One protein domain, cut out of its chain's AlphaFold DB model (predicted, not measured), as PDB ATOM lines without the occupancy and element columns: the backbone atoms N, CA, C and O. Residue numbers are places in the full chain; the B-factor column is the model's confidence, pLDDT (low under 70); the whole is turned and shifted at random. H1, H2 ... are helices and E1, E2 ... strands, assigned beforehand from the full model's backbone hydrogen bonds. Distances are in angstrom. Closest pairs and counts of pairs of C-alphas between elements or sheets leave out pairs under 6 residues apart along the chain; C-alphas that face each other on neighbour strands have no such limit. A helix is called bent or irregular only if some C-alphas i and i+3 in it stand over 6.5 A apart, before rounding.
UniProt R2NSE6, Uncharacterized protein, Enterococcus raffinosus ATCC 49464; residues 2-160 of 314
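What this domain is: This is residues 2 to 160 of the 314 residues of an uncharacterized protein of Enterococcus raffinosus ATCC 49464 (UniProt R2NSE6). A strongly twisted sheet of six strands makes a long slab, with H2 and H3 over different parts of one face, two layers, and no named helix over the other face. At the end of the longest axis away from H2, a small two-stranded sheet, E1 and E6, has H1 packed on E1. The printed part has 159 residues with five named helices and eight named strands, in the order H1 E1 E2 H2 E3 E4 H3 H4 E5 E6 H5 E7 E8; the class is mixed, helices and strands. The large sheet runs E5, E2, E4, E3, E7, E8 and is mixed; the small one is antiparallel. The whole is compact, with a radius of gyration of the C-alphas of 16.9 A, and elongated, spanning 55 by 31 by 28 A.

How they stand to each other: In the large sheet E5, residues 102 to 107, is antiparallel to E2, residues 25 to 31, with N 27 and O 106 at 2.8 A, within hydrogen-bond range. E2 is antiparallel to E4, residues 63 to 69, with N 66 and O 28 at 2.7 A. E4 forms a hairpin with E3, residues 56 to 60, N 58 and O 65 at 2.7 A. E3 is parallel to E7, residues 143 to 148, N 59 and O 146 at 2.7 A. E7 forms a hairpin with E8, residues 154 to 159, N 147 and O 155 at 2.8 A. H3, residues 81 to 94, is on the sheet over E5 and E2, at a height of 9.7 A; the C-alphas of Leu 88 and Ile 105 are its closest to E5, 6.6 A. H2, residues 34 to 47, is on the same face at a height of 6.9 A, only just over E7 with 3 C-alphas; it is irregular, C-alphas 38 and 41 being 8.7 A apart. E2, H2, E3 and E4, H3 with H4, residues 97 to 100, E5 are split strand-helix-strand units, another strand between their two parallel ones, with right-handed crossovers. H4 only grazes the sheet. H5, residues 132 to 135, is close to but not clearly touching H3, the C-alphas of Ala 87 and Phe 132 being closest at 6.4 A. H1, residues 2 to 13, only just touches H3, with 3 pairs of C-alphas within 8 A, closest Leu 5 and Val 81 at 6.1 A. E1, residues 19 to 21, is antiparallel to E6, residues 114 to 116, with N 115 and O 20 at 2.8 A. Every O i to N i+4 pair is within range in H1 and H3, and 5 of 10 in H2; H4 and H5 are too short for such a pair.

Where its parts are: H1 begins at C-alpha 2 (43.545, 45.845, 22.873) and is 16.4 A long. E2 and E4 are each 19.9 A long, H3 20.5 A and H2 16.8 A. E7 is 16.5 A long, and E8, 16.3 A, ends at C-alpha 159 (44.253, 28.812, -6.995).

The domain as a whole: The two C-alphas farthest apart, those of Glu 16 and Asp 38, are 55.0 A apart. The printed part has no cut. The links E4 to H3, 11 residues, and E6 to H5, 15 residues, are long. The mean pLDDT of the printed part is 76.8; it is under 70 for 46 residues, among them 35 to 42 and 137 to 160.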
ATOM      1  N   ASN A   2      43.448  44.403  22.542       65.56
ATOM      2  CA  ASN A   2      43.545  45.845  22.873       65.56
ATOM      3  C   ASN A   2      44.737  46.257  23.762       65.56
ATOM      4  O   ASN A   2      45.402  47.228  23.438       65.56
ATOM      5  N   VAL A   3      45.046  45.511  24.829       77.56
ATOM      6  CA  VAL A   3      46.185  45.841  25.719       77.56
ATOM      7  C   VAL A   3      47.528  45.684  24.998       77.56
ATOM      8  O   VAL A   3      48.388  46.547  25.101       77.56
ATOM      9  N   PHE A   4      47.669  44.621  24.205       82.69
ATOM     10  CA  PHE A   4      48.863  44.363  23.399       82.69
ATOM     11  C   PHE A   4      49.099  45.467  22.356       82.69
ATOM     12  O   PHE A   4      50.197  46.002  22.263       82.69
ATOM     13  N   LEU A   5      48.053  45.864  21.623       87.62
ATOM     14  CA  LEU A   5      48.138  46.940  20.630       87.62
ATOM     15  C   LEU A   5      48.534  48.279  21.260       87.62
ATOM     16  O   LEU A   5      49.329  49.020  20.685       87.62
ATOM     17  N   GLU A   6      47.980  48.591  22.432       90.69
ATOM     18  CA  GLU A   6      48.318  49.801  23.181       90.69
ATOM     19  C   GLU A   6      49.787  49.804  23.626       90.69
ATOM     20  O   GLU A   6      50.459  50.826  23.494       90.69
ATOM     21  N   GLU A   7      50.301  48.672  24.112       89.50
ATOM     22  CA  GLU A   7      51.706  48.514  24.508       89.50
ATOM     23  C   GLU A   7      52.652  48.631  23.309       89.50
ATOM     24  O   GLU A   7      53.596  49.423  23.351       89.50
ATOM     25  N   MET A   8      52.344  47.923  22.221       90.06
ATOM     26  CA  MET A   8      53.089  47.949  20.964       90.06
ATOM     27  C   MET A   8      53.197  49.373  20.403       90.06
ATOM     28  O   MET A   8      54.294  49.876  20.163       90.06
ATOM     29  N   CYS A   9      52.062  50.063  20.248       92.62
ATOM     30  CA  CYS A   9      52.036  51.422  19.704       92.62
ATOM     31  C   CYS A   9      52.766  52.407  20.619       92.62
ATOM     32  O   CYS A   9      53.478  53.288  20.140       92.62
ATOM     33  N   LYS A  10      52.627  52.250  21.943       93.88
ATOM     34  CA  LYS A  10      53.320  53.100  22.910       93.88
ATOM     35  C   LYS A  10      54.835  52.947  22.798       93.88
ATOM     36  O   LYS A  10      55.519  53.965  22.763       93.88
ATOM     37  N   GLN A  11      55.339  51.716  22.713       91.75
ATOM     38  CA  GLN A  11      56.764  51.453  22.517       91.75
ATOM     39  C   GLN A  11      57.256  52.039  21.187       91.75
ATOM     40  O   GLN A  11      58.240  52.768  21.167       91.75
ATOM     41  N   ASN A  12      56.534  51.796  20.092       93.94
ATOM     42  CA  ASN A  12      56.895  52.310  18.770       93.94
ATOM     43  C   ASN A  12      56.869  53.845  18.683       93.94
ATOM     44  O   ASN A  12      57.585  54.434  17.877       93.94
ATOM     45  N   SER A  13      56.039  54.504  19.497       92.75
ATOM     46  CA  SER A  13      55.970  55.967  19.578       92.75
ATOM     47  C   SER A  13      57.068  56.600  20.445       92.75
ATOM     48  O   SER A  13      57.225  57.822  20.417       92.75
ATOM     49  N   ASP A  14      57.801  55.801  21.228       93.25
ATOM     50  CA  ASP A  14      58.849  56.287  22.120       93.25
ATOM     51  C   ASP A  14      60.160  56.508  21.340       93.25
ATOM     52  O   ASP A  14      60.771  55.543  20.871       93.25
ATOM     53  N   PRO A  15      60.635  57.761  21.199       87.00
ATOM     54  CA  PRO A  15      61.873  58.054  20.482       87.00
ATOM     55  C   PRO A  15      63.129  57.500  21.175       87.00
ATOM     56  O   PRO A  15      64.191  57.483  20.554       87.00
ATOM     57  N   GLU A  16      63.035  57.092  22.444       91.00
ATOM     58  CA  GLU A  16      64.132  56.475  23.200       91.00
ATOM     59  C   GLU A  16      64.091  54.940  23.157       91.00
ATOM     60  O   GLU A  16      64.972  54.295  23.730       91.00
ATOM     61  N   SER A  17      63.107  54.335  22.480       91.25
ATOM     62  CA  SER A  17      62.995  52.879  22.416       91.25
ATOM     63  C   SER A  17      64.185  52.245  21.691       91.25
ATOM     64  O   SER A  17      64.529  52.617  20.569       91.25
ATOM     65  N   GLU A  18      64.798  51.235  22.312       92.50
ATOM     66  CA  GLU A  18      65.883  50.454  21.700       92.50
ATOM     67  C   GLU A  18      65.358  49.465  20.645       92.50
ATOM     68  O   GLU A  18      66.089  49.070  19.730       92.50
ATOM     69  N   THR A  19      64.083  49.084  20.750       92.12
ATOM     70  CA  THR A  19      63.429  48.118  19.865       92.12
ATOM     71  C   THR A  19      62.075  48.611  19.373       92.12
ATOM     72  O   THR A  19      61.388  49.383  20.045       92.12
ATOM     73  N   LEU A  20      61.670  48.146  18.199       91.25
ATOM     74  CA  LEU A  20      60.363  48.419  17.606       91.25
ATOM     75  C   LEU A  20      59.654  47.096  17.350       91.25
ATOM     76  O   LEU A  20      60.303  46.093  17.064       91.25
ATOM     77  N   TRP A  21      58.334  47.110  17.438       91.56
ATOM     78  CA  TRP A  21      57.486  45.984  17.077       91.56
ATOM     79  C   TRP A  21      56.908  46.206  15.694       91.56
ATOM     80  O   TRP A  21      56.261  47.232  15.451       91.56
ATOM     81  N   SER A  22      57.131  45.239  14.814       87.62
ATOM     82  CA  SER A  22      56.546  45.257  13.486       87.62
ATOM     83  C   SER A  22      55.238  44.484  13.421       87.62
ATOM     84  O   SER A  22      55.052  43.489  14.107       87.62
ATOM     85  N   MET A  23      54.334  44.951  12.567       87.50
ATOM     86  CA  MET A  23      53.067  44.305  12.249       87.50
ATOM     87  C   MET A  23      53.177  43.649  10.867       87.50
ATOM     88  O   MET A  23      52.724  44.193   9.858       87.50
ATOM     89  N   GLU A  24      53.802  42.477  10.802       81.75
ATOM     90  CA  GLU A  24      54.109  41.851   9.512       81.75
ATOM     91  C   GLU A  24      52.902  41.153   8.887       81.75
ATOM     92  O   GLU A  24      52.825  41.063   7.664       81.75
ATOM     93  N   THR A  25      51.931  40.701   9.688       84.00
ATOM     94  CA  THR A  25      50.821  39.883   9.180       84.00
ATOM     95  C   THR A  25      49.461  40.314   9.723       84.00
ATOM     96  O   THR A  25      49.275  40.438  10.933       84.00
ATOM     97  N   ILE A  26      48.474  40.457   8.831       89.75
ATOM     98  CA  ILE A  26      47.045  40.493   9.183       89.75
ATOM     99  C   ILE A  26      46.434  39.123   8.893       89.75
ATOM    100  O   ILE A  26      46.623  38.553   7.820       89.75
ATOM    101  N   ILE A  27      45.673  38.596   9.842       89.81
ATOM    102  CA  ILE A  27      45.024  37.295   9.771       89.81
ATOM    103  C   ILE A  27      43.515  37.506   9.712       89.81
ATOM    104  O   ILE A  27      42.913  38.038  10.637       89.81
ATOM    105  N   MET A  28      42.885  37.022   8.648       92.62
ATOM    106  CA  MET A  28      41.434  36.987   8.498       92.62
ATOM    107  C   MET A  28      40.940  35.551   8.627       92.62
ATOM    108  O   MET A  28      41.318  34.693   7.835       92.62
ATOM    109  N   SER A  29      40.059  35.281   9.583       92.88
ATOM    110  CA  SER A  29      39.516  33.942   9.819       92.88
ATOM    111  C   SER A  29      38.003  33.916   9.663       92.88
ATOM    112  O   SER A  29      37.302  34.906   9.881       92.88
ATOM    113  N   GLY A  30      37.481  32.765   9.266       91.50
ATOM    114  CA  GLY A  30      36.055  32.626   9.046       91.50
ATOM    115  C   GLY A  30      35.622  31.217   8.705       91.50
ATOM    116  O   GLY A  30      36.388  30.251   8.760       91.50
ATOM    117  N   LYS A  31      34.358  31.112   8.314       89.19
ATOM    118  CA  LYS A  31      33.722  29.859   7.941       89.19
ATOM    119  C   LYS A  31      33.282  29.901   6.488       89.19
ATOM    120  O   LYS A  31      32.533  30.783   6.085       89.19
ATOM    121  N   ILE A  32      33.679  28.900   5.702       83.06
ATOM    122  CA  ILE A  32      33.305  28.793   4.289       83.06
ATOM    123  C   ILE A  32      31.767  28.790   4.183       83.06
ATOM    124  O   ILE A  32      31.122  27.877   4.719       83.06
ATOM    125  N   PRO A  33      31.146  29.760   3.481       80.00
ATOM    126  CA  PRO A  33      29.694  29.838   3.391       80.00
ATOM    127  C   PRO A  33      29.086  28.556   2.812       80.00
ATOM    128  O   PRO A  33      29.550  28.046   1.792       80.00
ATOM    129  N   LYS A  34      27.991  28.067   3.416       70.44
ATOM    130  CA  LYS A  34      27.346  26.784   3.059       70.44
ATOM    131  C   LYS A  34      27.000  26.635   1.573       70.44
ATOM    132  O   LYS A  34      27.078  25.549   1.017       70.44
ATOM    133  N   VAL A  35      26.628  27.735   0.915       63.22
ATOM    134  CA  VAL A  35      26.309  27.762  -0.525       63.22
ATOM    135  C   VAL A  35      27.534  27.553  -1.424       63.22
ATOM    136  O   VAL A  35      27.383  27.245  -2.603       63.22
ATOM    137  N   LYS A  36      28.745  27.709  -0.880       58.97
ATOM    138  CA  LYS A  36      30.018  27.525  -1.578       58.97
ATOM    139  C   LYS A  36      30.746  26.230  -1.168       58.97
ATOM    140  O   LYS A  36      31.774  25.921  -1.760       58.97
ATOM    141  N   THR A  37      30.224  25.440  -0.222       56.94
ATOM    142  CA  THR A  37      30.874  24.208   0.281       56.94
ATOM    143  C   THR A  37      30.921  23.078  -0.755       56.94
ATOM    144  O   THR A  37      31.909  22.354  -0.808       56.94
ATOM    145  N   ASP A  38      29.933  22.980  -1.651       50.00
ATOM    146  CA  ASP A  38      29.960  22.038  -2.790       50.00
ATOM    147  C   ASP A  38      30.899  22.501  -3.923       50.00
ATOM    148  O   ASP A  38      31.213  21.756  -4.850       50.00
ATOM    149  N   LEU A  39      31.362  23.753  -3.852       57.84
ATOM    150  CA  LEU A  39      32.177  24.437  -4.851       57.84
ATOM    151  C   LEU A  39      33.391  25.109  -4.184       57.84
ATOM    152  O   LEU A  39      33.735  26.229  -4.560       57.84
ATOM    153  N   LYS A  40      34.042  24.457  -3.200       64.56
ATOM    154  CA  LYS A  40      35.189  25.016  -2.438       64.56
ATOM    155  C   LYS A  40      36.223  25.696  -3.342       64.56
ATOM    156  O   LYS A  40      36.660  26.808  -3.074       64.56
ATOM    157  N   LYS A  41      36.518  25.090  -4.492       65.12
ATOM    158  CA  LYS A  41      37.390  25.667  -5.522       65.12
ATOM    159  C   LYS A  41      36.953  27.057  -6.003       65.12
ATOM    160  O   LYS A  41      37.789  27.937  -6.164       65.12
ATOM    161  N   ASN A  42      35.655  27.279  -6.203       67.25
ATOM    162  CA  ASN A  42      35.107  28.574  -6.614       67.25
ATOM    163  C   ASN A  42      35.137  29.604  -5.481       67.25
ATOM    164  O   ASN A  42      35.280  30.793  -5.755       67.25
ATOM    165  N   PHE A  43      34.995  29.165  -4.223       76.25
ATOM    166  CA  PHE A  43      35.192  30.035  -3.065       76.25
ATOM    167  C   PHE A  43      36.614  30.584  -3.057       76.25
ATOM    168  O   PHE A  43      36.789  31.797  -3.084       76.25
ATOM    169  N   PHE A  44      37.621  29.724  -3.158       72.69
ATOM    170  CA  PHE A  44      38.999  30.199  -3.189       72.69
ATOM    171  C   PHE A  44      39.283  31.026  -4.455       72.69
ATOM    172  O   PHE A  44      39.803  32.131  -4.364       72.69
ATOM    173  N   GLN A  45      38.815  30.612  -5.637       69.06
ATOM    174  CA  GLN A  45      38.940  31.429  -6.860       69.06
ATOM    175  C   GLN A  45      38.271  32.813  -6.778       69.06
ATOM    176  O   GLN A  45      38.509  33.650  -7.647       69.06
ATOM    177  N   SER A  46      37.410  33.073  -5.790       74.12
ATOM    178  CA  SER A  46      36.865  34.417  -5.583       74.12
ATOM    179  C   SER A  46      37.869  35.376  -4.936       74.12
ATOM    180  O   SER A  46      37.810  36.569  -5.218       74.12
ATOM    181  N   PHE A  47      38.841  34.878  -4.166       77.50
ATOM    182  CA  PHE A  47      39.911  35.702  -3.596       77.50
ATOM    183  C   PHE A  47      40.837  36.242  -4.687       77.50
ATOM    184  O   PHE A  47      41.175  37.416  -4.659       77.50
ATOM    185  N   SER A  48      41.152  35.458  -5.728       67.94
ATOM    186  CA  SER A  48      42.019  35.915  -6.836       67.94
ATOM    187  C   SER A  48      41.414  37.029  -7.702       67.94
ATOM    188  O   SER A  48      42.092  37.592  -8.562       67.94
ATOM    189  N   LYS A  49      40.133  37.351  -7.491       69.69
ATOM    190  CA  LYS A  49      39.418  38.454  -8.148       69.69
ATOM    191  C   LYS A  49      39.231  39.669  -7.237       69.69
ATOM    192  O   LYS A  49      38.734  40.686  -7.719       69.69
ATOM    193  N   ALA A  50      39.582  39.558  -5.956       71.88
ATOM    194  CA  ALA A  50      39.512  40.657  -5.009       71.88
ATOM    195  C   ALA A  50      40.609  41.695  -5.298       71.88
ATOM    196  O   ALA A  50      41.586  41.424  -6.001       71.88
ATOM    197  N   ALA A  51      40.426  42.914  -4.783       73.25
ATOM    198  CA  ALA A  51      41.373  44.012  -4.997       73.25
ATOM    199  C   ALA A  51      42.758  43.725  -4.391       73.25
ATOM    200  O   ALA A  51      43.767  44.186  -4.918       73.25
ATOM    201  N   ILE A  52      42.776  42.946  -3.312       75.81
ATOM    202  CA  ILE A  52      43.960  42.447  -2.614       75.81
ATOM    203  C   ILE A  52      43.765  40.944  -2.428       75.81
ATOM    204  O   ILE A  52      42.626  40.523  -2.260       75.81
ATOM    205  N   THR A  53      44.817  40.135  -2.447       74.56
ATOM    206  CA  THR A  53      44.745  38.673  -2.243       74.56
ATOM    207  C   THR A  53      45.550  38.287  -1.010       74.56
ATOM    208  O   THR A  53      46.649  38.827  -0.876       74.56
ATOM    209  N   PRO A  54      45.077  37.357  -0.160       74.44
ATOM    210  CA  PRO A  54      45.919  36.806   0.897       74.44
ATOM    211  C   PRO A  54      47.127  36.082   0.293       74.44
ATOM    212  O   PRO A  54      47.097  35.677  -0.866       74.44
ATOM    213  N   ASP A  55      48.175  35.909   1.082       70.56
ATOM    214  CA  ASP A  55      49.365  35.124   0.771       70.56
ATOM    215  C   ASP A  55      49.094  33.627   0.907       70.56
ATOM    216  O   ASP A  55      49.472  32.827   0.048       70.56
ATOM    217  N   VAL A  56      48.386  33.257   1.975       72.75
ATOM    218  CA  VAL A  56      48.117  31.869   2.356       72.75
ATOM    219  C   VAL A  56      46.667  31.739   2.796       72.75
ATOM    220  O   VAL A  56      46.152  32.620   3.480       72.75
ATOM    221  N   ILE A  57      46.008  30.633   2.433       73.31
ATOM    222  CA  ILE A  57      44.723  30.241   3.030       73.31
ATOM    223  C   ILE A  57      44.828  28.843   3.654       73.31
ATOM    224  O   ILE A  57      44.946  27.842   2.963       73.31
ATOM    225  N   ILE A  58      44.728  28.734   4.970       70.38
ATOM    226  CA  ILE A  58      44.704  27.461   5.698       70.38
ATOM    227  C   ILE A  58      43.249  27.053   5.919       70.38
ATOM    228  O   ILE A  58      42.422  27.882   6.284       70.38
ATOM    229  N   VAL A  59      42.916  25.786   5.683       68.25
ATOM    230  CA  VAL A  59      41.552  25.253   5.729       68.25
ATOM    231  C   VAL A  59      41.490  24.043   6.647       68.25
ATOM    232  O   VAL A  59      42.113  23.011   6.397       68.25
ATOM    233  N   GLU A  60      40.621  24.132   7.646       67.81
ATOM    234  CA  GLU A  60      40.354  23.070   8.611       67.81
ATOM    235  C   GLU A  60      38.852  22.756   8.608       67.81
ATOM    236  O   GLU A  60      38.019  23.431   9.222       67.81
ATOM    237  N   GLY A  61      38.471  21.725   7.848       71.00
ATOM    238  CA  GLY A  61      37.071  21.325   7.685       71.00
ATOM    239  C   GLY A  61      36.222  22.361   6.929       71.00
ATOM    240  O   GLY A  61      36.257  22.420   5.692       71.00
ATOM    241  N   GLU A  62      35.396  23.108   7.672       78.19
ATOM    242  CA  GLU A  62      34.571  24.222   7.167       78.19
ATOM    243  C   GLU A  62      35.161  25.599   7.507       78.19
ATOM    244  O   GLU A  62      34.659  26.603   7.003       78.19
ATOM    245  N   ASN A  63      36.196  25.658   8.344       81.88
ATOM    246  CA  ASN A  63      36.833  26.903   8.755       81.88
ATOM    247  C   ASN A  63      38.026  27.205   7.851       81.88
ATOM    248  O   ASN A  63      38.633  26.292   7.283       81.88
ATOM    249  N   TYR A  64      38.363  28.483   7.728       83.25
ATOM    250  CA  TYR A  64      39.569  28.920   7.046       83.25
ATOM    251  C   TYR A  64      40.239  30.083   7.782       83.25
ATOM    252  O   TYR A  64      39.588  30.846   8.498       83.25
ATOM    253  N   ARG A  65      41.541  30.220   7.549       83.88
ATOM    254  CA  ARG A  65      42.396  31.329   7.963       83.88
ATOM    255  C   ARG A  65      43.130  31.837   6.731       83.88
ATOM    256  O   ARG A  65      43.730  31.042   6.024       83.88
ATOM    257  N   ALA A  66      43.068  33.128   6.456       85.94
ATOM    258  CA  ALA A  66      43.745  33.791   5.356       85.94
ATOM    259  C   ALA A  66      44.767  34.785   5.917       85.94
ATOM    260  O   ALA A  66      44.422  35.594   6.777       85.94
ATOM    261  N   GLU A  67      46.005  34.722   5.449       85.81
ATOM    262  CA  GLU A  67      47.108  35.549   5.947       85.81
ATOM    263  C   GLU A  67      47.505  36.581   4.898       85.81
ATOM    264  O   GLU A  67      47.673  36.232   3.734       85.81
ATOM    265  N   PHE A  68      47.639  37.840   5.307       83.06
ATOM    266  CA  PHE A  68      48.101  38.956   4.488       83.06
ATOM    267  C   PHE A  68      49.423  39.438   5.070       83.06
ATOM    268  O   PHE A  68      49.443  40.070   6.127       83.06
ATOM    269  N   VAL A  69      50.514  39.110   4.395       78.44
ATOM    270  CA  VAL A  69      51.882  39.320   4.861       78.44
ATOM    271  C   VAL A  69      52.465  40.553   4.178       78.44
ATOM    272  O   VAL A  69      52.251  40.796   2.990       78.44
ATOM    273  N   ASN A  70      53.223  41.346   4.926       72.00
ATOM    274  CA  ASN A  70      54.007  42.447   4.393       72.00
ATOM    275  C   ASN A  70      55.054  41.915   3.402       72.00
ATOM    276  O   ASN A  70      55.972  41.178   3.756       72.00
ATOM    277  N   ARG A  71      54.930  42.320   2.136       62.28
ATOM    278  CA  ARG A  71      55.848  41.907   1.055       62.28
ATOM    279  C   ARG A  71      56.946  42.922   0.768       62.28
ATOM    280  O   ARG A  71      57.686  42.784  -0.209       62.28
ATOM    281  N   THR A  72      57.011  43.992   1.547       61.53
ATOM    282  CA  THR A  72      57.973  45.061   1.317       61.53
ATOM    283  C   THR A  72      59.284  44.756   2.032       61.53
ATOM    284  O   THR A  72      59.354  43.954   2.955       61.53
ATOM    285  N   THR A  73      60.363  45.422   1.624       65.62
ATOM    286  CA  THR A  73      61.646  45.356   2.344       65.62
ATOM    287  C   THR A  73      61.647  46.185   3.632       65.62
ATOM    288  O   THR A  73      62.693  46.328   4.264       65.62
ATOM    289  N   ASN A  74      60.521  46.816   3.958       72.81
ATOM    290  CA  ASN A  74      60.382  47.772   5.037       72.81
ATOM    291  C   ASN A  74      59.408  47.226   6.087       72.81
ATOM    292  O   ASN A  74      58.421  46.594   5.738       72.81
ATOM    293  N   TYR A  75      59.654  47.513   7.361       82.25
ATOM    294  CA  TYR A  75      58.800  47.072   8.460       82.25
ATOM    295  C   TYR A  75      57.586  47.982   8.645       82.25
ATOM    296  O   TYR A  75      57.673  49.207   8.487       82.25
ATOM    297  N   VAL A  76      56.462  47.373   9.011       87.06
ATOM    298  CA  VAL A  76      55.204  48.059   9.310       87.06
ATOM    299  C   VAL A  76      55.192  48.420  10.788       87.06
ATOM    300  O   VAL A  76      54.917  47.582  11.640       87.06
ATOM    301  N   ILE A  77      55.489  49.676  11.108       92.62
ATOM    302  CA  ILE A  77      55.653  50.144  12.488       92.62
ATOM    303  C   ILE A  77      54.463  51.043  12.862       92.62
ATOM    304  O   ILE A  77      54.498  52.258  12.632       92.62
ATOM    305  N   PRO A  78      53.374  50.489  13.427       92.94
ATOM    306  CA  PRO A  78      52.273  51.300  13.931       92.94
ATOM    307  C   PRO A  78      52.711  52.094  15.161       92.94
ATOM    308  O   PRO A  78      53.286  51.551  16.100       92.94
ATOM    309  N   THR A  79      52.382  53.381  15.178       93.88
ATOM    310  CA  THR A  79      52.646  54.287  16.314       93.88
ATOM    311  C   THR A  79      51.372  54.654  17.070       93.88
ATOM    312  O   THR A  79      51.430  55.170  18.182       93.88
ATOM    313  N   GLU A  80      50.204  54.367  16.493       94.75
ATOM    314  CA  GLU A  80      48.899  54.644  17.086       94.75
ATOM    315  C   GLU A  80      47.956  53.462  16.852       94.75
ATOM    316  O   GLU A  80      47.875  52.928  15.747       94.75
ATOM    317  N   VAL A  81      47.168  53.111  17.872       93.50
ATOM    318  CA  VAL A  81      46.207  51.995  17.800       93.50
ATOM    319  C   VAL A  81      45.189  52.191  16.671       93.50
ATOM    320  O   VAL A  81      44.784  51.225  16.026       93.50
ATOM    321  N   GLU A  82      44.796  53.435  16.393       95.00
ATOM    322  CA  GLU A  82      43.856  53.742  15.310       95.00
ATOM    323  C   GLU A  82      44.427  53.424  13.921       95.00
ATOM    324  O   GLU A  82      43.668  53.056  13.033       95.00
ATOM    325  N   GLN A  83      45.752  53.459  13.731       94.56
ATOM    326  CA  GLN A  83      46.365  53.064  12.456       94.56
ATOM    327  C   GLN A  83      46.141  51.572  12.181       94.56
ATOM    328  O   GLN A  83      45.849  51.178  11.054       94.56
ATOM    329  N   VAL A  84      46.231  50.747  13.228       92.81
ATOM    330  CA  VAL A  84      45.963  49.308  13.140       92.81
ATOM    331  C   VAL A  84      44.476  49.064  12.908       92.81
ATOM    332  O   VAL A  84      44.117  48.365  11.968       92.81
ATOM    333  N   LYS A  85      43.593  49.685  13.703       93.19
ATOM    334  CA  LYS A  85      42.137  49.523  13.541       93.19
ATOM    335  C   LYS A  85      41.660  49.907  12.143       93.19
ATOM    336  O   LYS A  85      40.939  49.128  11.532       93.19
ATOM    337  N   ASN A  86      42.118  51.042  11.616       94.62
ATOM    338  CA  ASN A  86      41.775  51.483  10.265       94.62
ATOM    339  C   ASN A  86      42.215  50.463   9.202       94.62
ATOM    340  O   ASN A  86      41.488  50.231   8.238       94.62
ATOM    341  N   ALA A  87      43.387  49.838   9.361       92.06
ATOM    342  CA  ALA A  87      43.853  48.786   8.456       92.06
ATOM    343  C   ALA A  87      42.967  47.527   8.523       92.06
ATOM    344  O   ALA A  87      42.589  46.986   7.481       92.06
ATOM    345  N   LEU A  88      42.580  47.094   9.729       93.12
ATOM    346  CA  LEU A  88      41.675  45.952   9.918       93.12
ATOM    347  C   LEU A  88      40.277  46.230   9.343       93.12
ATOM    348  O   LEU A  88      39.707  45.378   8.663       93.12
ATOM    349  N   GLU A  89      39.741  47.436   9.554       93.00
ATOM    350  CA  GLU A  89      38.453  47.865   8.997       93.00
ATOM    351  C   GLU A  89      38.478  47.894   7.464       93.00
ATOM    352  O   GLU A  89      37.575  47.350   6.828       93.00
ATOM    353  N   LYS A  90      39.545  48.429   6.850       91.81
ATOM    354  CA  LYS A  90      39.727  48.381   5.388       91.81
ATOM    355  C   LYS A  90      39.727  46.950   4.856       91.81
ATOM    356  O   LYS A  90      39.139  46.691   3.808       91.81
ATOM    357  N   LEU A  91      40.375  46.016   5.556       91.12
ATOM    358  CA  LEU A  91      40.373  44.612   5.148       91.12
ATOM    359  C   LEU A  91      38.965  44.001   5.240       91.12
ATOM    360  O   LEU A  91      38.537  43.317   4.309       91.12
ATOM    361  N   ALA A  92      38.225  44.298   6.312       91.50
ATOM    362  CA  ALA A  92      36.840  43.856   6.485       91.50
ATOM    363  C   ALA A  92      35.908  44.390   5.382       91.50
ATOM    364  O   ALA A  92      35.021  43.673   4.919       91.50
ATOM    365  N   GLU A  93      36.117  45.629   4.928       91.44
ATOM    366  CA  GLU A  93      35.368  46.217   3.810       91.44
ATOM    367  C   GLU A  93      35.644  45.508   2.474       91.44
ATOM    368  O   GLU A  93      34.740  45.366   1.648       91.44
ATOM    369  N   LEU A  94      36.880  45.051   2.257       89.44
ATOM    370  CA  LEU A  94      37.285  44.330   1.046       89.44
ATOM    371  C   LEU A  94      36.781  42.880   1.017       89.44
ATOM    372  O   LEU A  94      36.621  42.317  -0.067       89.44
ATOM    373  N   TYR A  95      36.506  42.298   2.186       90.31
ATOM    374  CA  TYR A  95      36.070  40.914   2.353       90.31
ATOM    375  C   TYR A  95      34.803  40.821   3.209       90.31
ATOM    376  O   TYR A  95      34.852  40.415   4.372       90.31
ATOM    377  N   PRO A  96      33.632  41.162   2.648       89.88
ATOM    378  CA  PRO A  96      32.404  41.186   3.421       89.88
ATOM    379  C   PRO A  96      31.979  39.770   3.857       89.88
ATOM    380  O   PRO A  96      32.125  38.780   3.129       89.88
ATOM    381  N   ALA A  97      31.447  39.675   5.080       90.00
ATOM    382  CA  ALA A  97      31.144  38.408   5.747       90.00
ATOM    383  C   ALA A  97      30.095  37.546   5.019       90.00
ATOM    384  O   ALA A  97      30.109  36.324   5.128       90.00
ATOM    385  N   ASP A  98      29.185  38.146   4.255       86.31
ATOM    386  CA  ASP A  98      28.175  37.430   3.472       86.31
ATOM    387  C   ASP A  98      28.767  36.698   2.257       86.31
ATOM    388  O   ASP A  98      28.312  35.605   1.905       86.31
ATOM    389  N   GLU A  99      29.797  37.269   1.633       85.62
ATOM    390  CA  GLU A  99      30.473  36.668   0.485       85.62
ATOM    391  C   GLU A  99      31.590  35.708   0.904       85.62
ATOM    392  O   GLU A  99      31.732  34.627   0.308       85.62
ATOM    393  N   TYR A 100      32.369  36.094   1.913       88.12
ATOM    394  CA  TYR A 100      33.587  35.389   2.297       88.12
ATOM    395  C   TYR A 100      33.452  34.579   3.588       88.12
ATOM    396  O   TYR A 100      34.239  33.667   3.805       88.12
ATOM    397  N   GLY A 101      32.410  34.812   4.390       89.19
ATOM    398  CA  GLY A 101      32.212  34.099   5.653       89.19
ATOM    399  C   GLY A 101      33.172  34.534   6.757       89.19
ATOM    400  O   GLY A 101      33.440  33.746   7.659       89.19
ATOM    401  N   VAL A 102      33.709  35.753   6.664       93.06
ATOM    402  CA  VAL A 102      34.619  36.343   7.654       93.06
ATOM    403  C   VAL A 102      33.925  36.443   9.010       93.06
ATOM    404  O   VAL A 102      32.826  36.990   9.109       93.06
ATOM    405  N   GLU A 103      34.576  35.916  10.044       92.62
ATOM    406  CA  GLU A 103      34.108  35.977  11.432       92.62
ATOM    407  C   GLU A 103      35.033  36.833  12.301       92.62
ATOM    408  O   GLU A 103      34.544  37.509  13.206       92.62
ATOM    409  N   ASP A 104      36.338  36.831  12.011       93.50
ATOM    410  CA  ASP A 104      37.340  37.549  12.794       93.50
ATOM    411  C   ASP A 104      38.489  38.073  11.920       93.50
ATOM    412  O   ASP A 104      38.841  37.461  10.906       93.50
ATOM    413  N   ILE A 105      39.074  39.201  12.322       91.88
ATOM    414  CA  ILE A 105      40.285  39.766  11.714       91.88
ATOM    415  C   ILE A 105      41.185  40.275  12.837       91.88
ATOM    416  O   ILE A 105      40.800  41.166  13.593       91.88
ATOM    417  N   ASP A 106      42.394  39.734  12.907       90.12
ATOM    418  CA  ASP A 106      43.399  40.070  13.913       90.12
ATOM    419  C   ASP A 106      44.761  40.289  13.241       90.12
ATOM    420  O   ASP A 106      44.927  40.083  12.038       90.12
ATOM    421  N   ILE A 107      45.748  40.714  14.011       86.12
ATOM    422  CA  ILE A 107      47.147  40.752  13.610       86.12
ATOM    423  C   ILE A 107      47.884  39.547  14.194       86.12
ATOM    424  O   ILE A 107      47.554  39.064  15.279       86.12
ATOM    425  N   SER A 108      48.900  39.060  13.486       76.94
ATOM    426  CA  SER A 108      49.921  38.245  14.141       76.94
ATOM    427  C   SER A 108      50.831  39.168  14.950       76.94
ATOM    428  O   SER A 108      51.041  40.313  14.556       76.94
ATOM    429  N   GLY A 109      51.261  38.704  16.121       65.00
ATOM    430  CA  GLY A 109      52.051  39.476  17.074       65.00
ATOM    431  C   GLY A 109      52.935  38.543  17.890       65.00
ATOM    432  O   GLY A 109      52.429  37.891  18.808       65.00
ATOM    433  N   GLY A 110      54.221  38.459  17.549       63.88
ATOM    434  CA  GLY A 110      55.202  37.566  18.186       63.88
ATOM    435  C   GLY A 110      56.498  38.275  18.588       63.88
ATOM    436  O   GLY A 110      56.817  39.343  18.076       63.88
ATOM    437  N   GLU A 111      57.277  37.685  19.505       63.06
ATOM    438  CA  GLU A 111      58.599  38.233  19.872       63.06
ATOM    439  C   GLU A 111      59.562  38.246  18.669       63.06
ATOM    440  O   GLU A 111      60.464  39.081  18.607       63.06
ATOM    441  N   GLU A 112      59.350  37.359  17.691       65.00
ATOM    442  CA  GLU A 112      60.073  37.329  16.417       65.00
ATOM    443  C   GLU A 112      59.878  38.577  15.538       65.00
ATOM    444  O   GLU A 112      60.672  38.803  14.626       65.00
ATOM    445  N   GLU A 113      58.875  39.411  15.823       72.81
ATOM    446  CA  GLU A 113      58.588  40.649  15.084       72.81
ATOM    447  C   GLU A 113      59.222  41.893  15.740       72.81
ATOM    448  O   GLU A 113      58.985  43.029  15.314       72.81
ATOM    449  N   ILE A 114      60.057  41.695  16.769       83.88
ATOM    450  CA  ILE A 114      60.817  42.757  17.432       83.88
ATOM    451  C   ILE A 114      62.123  43.017  16.675       83.88
ATOM    452  O   ILE A 114      62.978  42.142  16.538       83.88
ATOM    453  N   ILE A 115      62.326  44.264  16.255       83.56
ATOM    454  CA  ILE A 115      63.520  44.717  15.532       83.56
ATOM    455  C   ILE A 115      64.291  45.778  16.321       83.56
ATOM    456  O   ILE A 115      63.752  46.439  17.208       83.56
ATOM    457  N   LEU A 116      65.566  45.981  15.979       86.62
ATOM    458  CA  LEU A 116      66.406  47.016  16.587       86.62
ATOM    459  C   LEU A 116      66.093  48.394  15.983       86.62
ATOM    460  O   LEU A 116      66.265  48.610  14.783       86.62
ATOM    461  N   ALA A 117      65.704  49.359  16.823       86.62
ATOM    462  CA  ALA A 117      65.293  50.694  16.375       86.62
ATOM    463  C   ALA A 117      66.412  51.432  15.616       86.62
ATOM    464  O   ALA A 117      66.167  52.103  14.614       86.62
ATOM    465  N   MET A 118      67.668  51.260  16.048       82.31
ATOM    466  CA  MET A 118      68.839  51.885  15.416       82.31
ATOM    467  C   MET A 118      69.098  51.410  13.978       82.31
ATOM    468  O   MET A 118      69.745  52.117  13.205       82.31
ATOM    469  N   GLU A 119      68.618  50.220  13.616       79.19
ATOM    470  CA  GLU A 119      68.810  49.640  12.284       79.19
ATOM    471  C   GLU A 119      67.728  50.105  11.300       79.19
ATOM    472  O   GLU A 119      67.899  49.984  10.080       79.19
ATOM    473  N   PHE A 120      66.638  50.688  11.815       78.19
ATOM    474  CA  PHE A 120      65.449  50.986  11.035       78.19
ATOM    475  C   PHE A 120      64.903  52.409  11.267       78.19
ATOM    476  O   PHE A 120      63.999  52.628  12.079       78.19
ATOM    477  N   PRO A 121      65.447  53.406  10.542       81.94
ATOM    478  CA  PRO A 121      65.082  54.806  10.727       81.94
ATOM    479  C   PRO A 121      63.642  55.090  10.275       81.94
ATOM    480  O   PRO A 121      63.099  54.379   9.428       81.94
ATOM    481  N   ILE A 122      63.052  56.168  10.805       85.12
ATOM    482  CA  ILE A 122      61.643  56.558  10.602       85.12
ATOM    483  C   ILE A 122      61.262  56.623   9.116       85.12
ATOM    484  O   ILE A 122      60.160  56.240   8.750       85.12
ATOM    485  N   GLU A 123      62.165  57.049   8.231       83.69
ATOM    486  CA  GLU A 123      61.884  57.160   6.793       83.69
ATOM    487  C   GLU A 123      61.691  55.808   6.094       83.69
ATOM    488  O   GLU A 123      61.189  55.769   4.971       83.69
ATOM    489  N   LYS A 124      62.117  54.708   6.725       79.88
ATOM    490  CA  LYS A 124      61.877  53.349   6.233       79.88
ATOM    491  C   LYS A 124      60.656  52.699   6.882       79.88
ATOM    492  O   LYS A 124      60.254  51.639   6.425       79.88
ATOM    493  N   GLN A 125      60.064  53.308   7.905       86.56
ATOM    494  CA  GLN A 125      58.916  52.758   8.624       86.56
ATOM    495  C   GLN A 125      57.629  52.962   7.834       86.56
ATOM    496  O   GLN A 125      57.289  54.086   7.467       86.56
ATOM    497  N   LEU A 126      56.916  51.863   7.582       86.50
ATOM    498  CA  LEU A 126      55.613  51.890   6.930       86.50
ATOM    499  C   LEU A 126      54.504  52.020   7.967       86.50
ATOM    500  O   LEU A 126      54.555  51.441   9.051       86.50
ATOM    501  N   ASN A 127      53.482  52.782   7.609       91.44
ATOM    502  CA  ASN A 127      52.293  52.993   8.403       91.44
ATOM    503  C   ASN A 127      51.165  52.090   7.873       91.44
ATOM    504  O   ASN A 127      50.768  52.250   6.718       91.44
ATOM    505  N   PRO A 128      50.583  51.194   8.691       87.19
ATOM    506  CA  PRO A 128      49.600  50.225   8.201       87.19
ATOM    507  C   PRO A 128      48.310  50.862   7.667       87.19
ATOM    508  O   PRO A 128      47.643  50.262   6.830       87.19
ATOM    509  N   ASP A 129      47.957  52.077   8.098       90.38
ATOM    510  CA  ASP A 129      46.792  52.804   7.584       90.38
ATOM    511  C   ASP A 129      47.107  53.469   6.236       90.38
ATOM    512  O   ASP A 129      46.404  53.255   5.243       90.38
ATOM    513  N   LYS A 130      48.182  54.263   6.174       87.56
ATOM    514  CA  LYS A 130      48.533  55.048   4.979       87.56
ATOM    515  C   LYS A 130      49.076  54.188   3.846       87.56
ATOM    516  O   LYS A 130      48.709  54.419   2.696       87.56
ATOM    517  N   ASP A 131      49.887  53.194   4.188       86.44
ATOM    518  CA  ASP A 131      50.617  52.351   3.243       86.44
ATOM    519  C   ASP A 131      49.927  50.987   3.054       86.44
ATOM    520  O   ASP A 131      50.493  50.077   2.457       86.44
ATOM    521  N   PHE A 132      48.678  50.840   3.523       86.12
ATOM    522  CA  PHE A 132      47.915  49.584   3.513       86.12
ATOM    523  C   PHE A 132      47.998  48.823   2.183       86.12
ATOM    524  O   PHE A 132      48.278  47.628   2.158       86.12
ATOM    525  N   TYR A 133      47.759  49.510   1.062       78.94
ATOM    526  CA  TYR A 133      47.769  48.875  -0.257       78.94
ATOM    527  C   TYR A 133      49.177  48.578  -0.780       78.94
ATOM    528  O   TYR A 133      49.336  47.679  -1.601       78.94
ATOM    529  N   ASP A 134      50.192  49.290  -0.304       73.75
ATOM    530  CA  ASP A 134      51.582  49.021  -0.672       73.75
ATOM    531  C   ASP A 134      52.132  47.817   0.109       73.75
ATOM    532  O   ASP A 134      52.930  47.047  -0.424       73.75
ATOM    533  N   VAL A 135      51.651  47.626   1.343       69.69
ATOM    534  CA  VAL A 135      52.020  46.526   2.242       69.69
ATOM    535  C   VAL A 135      51.223  45.257   1.936       69.69
ATOM    536  O   VAL A 135      51.797  44.233   1.572       69.69
ATOM    537  N   TYR A 136      49.896  45.333   2.061       73.62
ATOM    538  CA  TYR A 136      48.974  44.192   1.993       73.62
ATOM    539  C   TYR A 136      48.186  44.145   0.679       73.62
ATOM    540  O   TYR A 136      47.580  43.133   0.337       73.62
ATOM    541  N   GLY A 137      48.180  45.247  -0.076       55.84
ATOM    542  CA  GLY A 137      47.428  45.381  -1.323       55.84
ATOM    543  C   GLY A 137      48.223  45.133  -2.593       55.84
ATOM    544  O   GLY A 137      47.836  45.619  -3.660       55.84
ATOM    545  N   SER A 138      49.317  44.372  -2.501       49.69
ATOM    546  CA  SER A 138      50.018  43.916  -3.696       49.69
ATOM    547  C   SER A 138      49.015  43.275  -4.675       49.69
ATOM    548  O   SER A 138      48.082  42.581  -4.266       49.69
ATOM    549  N   LYS A 139      49.164  43.585  -5.976       49.12
ATOM    550  CA  LYS A 139      48.317  43.067  -7.074       49.12
ATOM    551  C   LYS A 139      48.089  41.553  -6.933       49.12
ATOM    552  O   LYS A 139      48.977  40.903  -6.387       49.12
ATOM    553  N   PRO A 140      46.997  40.994  -7.509       39.16
ATOM    554  CA  PRO A 140      46.667  39.572  -7.414       39.16
ATOM    555  C   PRO A 140      47.912  38.689  -7.495       39.16
ATOM    556  O   PRO A 140      48.579  38.648  -8.529       39.16
ATOM    557  N   GLY A 141      48.243  38.060  -6.370       39.66
ATOM    558  CA  GLY A 141      49.304  37.072  -6.251       39.66
ATOM    559  C   GLY A 141      48.694  35.680  -6.168       39.66
ATOM    560  O   GLY A 141      47.574  35.515  -5.683       39.66
ATOM    561  N   ASP A 142      49.411  34.679  -6.672       46.16
ATOM    562  CA  ASP A 142      49.032  33.278  -6.497       46.16
ATOM    563  C   ASP A 142      49.080  32.949  -4.993       46.16
ATOM    564  O   ASP A 142      50.154  32.994  -4.398       46.16
ATOM    565  N   PHE A 143      47.937  32.632  -4.386       47.53
ATOM    566  CA  PHE A 143      47.875  32.096  -3.026       47.53
ATOM    567  C   PHE A 143      47.614  30.593  -3.099       47.53
ATOM    568  O   PHE A 143      46.923  30.097  -4.002       47.53
ATOM    569  N   TYR A 144      48.191  29.850  -2.167       47.41
ATOM    570  CA  TYR A 144      47.937  28.424  -2.029       47.41
ATOM    571  C   TYR A 144      46.945  28.202  -0.894       47.41
ATOM    572  O   TYR A 144      46.864  29.015   0.033       47.41
ATOM    573  N   PHE A 145      46.182  27.110  -0.970       53.72
ATOM    574  CA  PHE A 145      45.464  26.647   0.202       53.72
ATOM    575  C   PHE A 145      46.035  25.350   0.749       53.72
ATOM    576  O   PHE A 145      46.376  24.434  -0.003       53.72
ATOM    577  N   ILE A 146      46.136  25.307   2.074       53.97
ATOM    578  CA  ILE A 146      46.483  24.126   2.852       53.97
ATOM    579  C   ILE A 146      45.169  23.532   3.338       53.97
ATOM    580  O   ILE A 146      44.412  24.218   4.017       53.97
ATOM    581  N   GLN A 147      44.880  22.278   3.016       54.62
ATOM    582  CA  GLN A 147      43.759  21.558   3.600       54.62
ATOM    583  C   GLN A 147      44.273  20.333   4.346       54.62
ATOM    584  O   GLN A 147      44.821  19.409   3.749       54.62
ATOM    585  N   GLU A 148      44.044  20.290   5.654       49.81
ATOM    586  CA  GLU A 148      44.245  19.059   6.411       49.81
ATOM    587  C   GLU A 148      43.052  18.129   6.186       49.81
ATOM    588  O   GLU A 148      41.888  18.494   6.407       49.81
ATOM    589  N   ASN A 149      43.318  16.918   5.694       53.59
ATOM    590  CA  ASN A 149      42.286  15.895   5.613       53.59
ATOM    591  C   ASN A 149      42.112  15.190   6.969       53.59
ATOM    592  O   ASN A 149      42.949  15.277   7.865       53.59
ATOM    593  N   SER A 150      40.998  14.471   7.136       44.69
ATOM    594  CA  SER A 150      40.625  13.803   8.395       44.69
ATOM    595  C   SER A 150      41.617  12.736   8.882       44.69
ATOM    596  O   SER A 150      41.441  12.196   9.971       44.69
ATOM    597  N   GLU A 151      42.625  12.408   8.075       45.62
ATOM    598  CA  GLU A 151      43.676  11.437   8.378       45.62
ATOM    599  C   GLU A 151      45.002  12.113   8.774       45.62
ATOM    600  O   GLU A 151      45.993  11.423   8.997       45.62
ATOM    601  N   GLY A 152      45.023  13.449   8.887       38.53
ATOM    602  CA  GLY A 152      46.215  14.227   9.233       38.53
ATOM    603  C   GLY A 152      47.200  14.396   8.075       38.53
ATOM    604  O   GLY A 152      48.341  14.787   8.302       38.53
ATOM    605  N   ASN A 153      46.788  14.092   6.838       43.72
ATOM    606  CA  ASN A 153      47.595  14.400   5.664       43.72
ATOM    607  C   ASN A 153      47.273  15.820   5.193       43.72
ATOM    608  O   ASN A 153      46.109  16.175   4.988       43.72
ATOM    609  N   THR A 154      48.317  16.617   4.997       47.28
ATOM    610  CA  THR A 154      48.211  17.970   4.462       47.28
ATOM    611  C   THR A 154      48.169  17.924   2.934       47.28
ATOM    612  O   THR A 154      49.150  17.555   2.285       47.28
ATOM    613  N   GLU A 155      47.025  18.273   2.350       51.34
ATOM    614  CA  GLU A 155      46.851  18.429   0.908       51.34
ATOM    615  C   GLU A 155      46.970  19.911   0.534       51.34
ATOM    616  O   GLU A 155      46.382  20.776   1.178       51.34
ATOM    617  N   TYR A 156      47.735  20.204  -0.517       46.25
ATOM    618  CA  TYR A 156      47.960  21.561  -1.015       46.25
ATOM    619  C   TYR A 156      47.418  21.658  -2.446       46.25
ATOM    620  O   TYR A 156      47.803  20.858  -3.303       46.25
ATOM    621  N   GLU A 157      46.554  22.633  -2.739       46.53
ATOM    622  CA  GLU A 157      46.096  22.921  -4.110       46.53
ATOM    623  C   GLU A 157      46.191  24.429  -4.410       46.53
ATOM    624  O   GLU A 157      45.953  25.294  -3.566       46.53
ATOM    625  N   TRP A 158      46.600  24.746  -5.643       43.06
ATOM    626  CA  TRP A 158      46.805  26.113  -6.119       43.06
ATOM    627  C   TRP A 158      45.524  26.727  -6.674       43.06
ATOM    628  O   TRP A 158      44.762  26.083  -7.403       43.06
ATOM    629  N   VAL A 159      45.348  28.024  -6.429       46.22
ATOM    630  CA  VAL A 159      44.253  28.812  -6.995       46.22
ATOM    631  C   VAL A 159      44.850  29.932  -7.843       46.22
ATOM    632  O   VAL A 159      45.325  30.944  -7.351       46.22
ATOM    633  N   VAL A 160      44.875  29.691  -9.153       42.97
ATOM    634  CA  VAL A 160      45.711  30.421 -10.121       42.97
ATOM    635  C   VAL A 160      45.281  31.881 -10.338       42.97
ATOM    636  O   VAL A 160      44.096  32.158 -10.553       42.97
TER     637      VAL A 160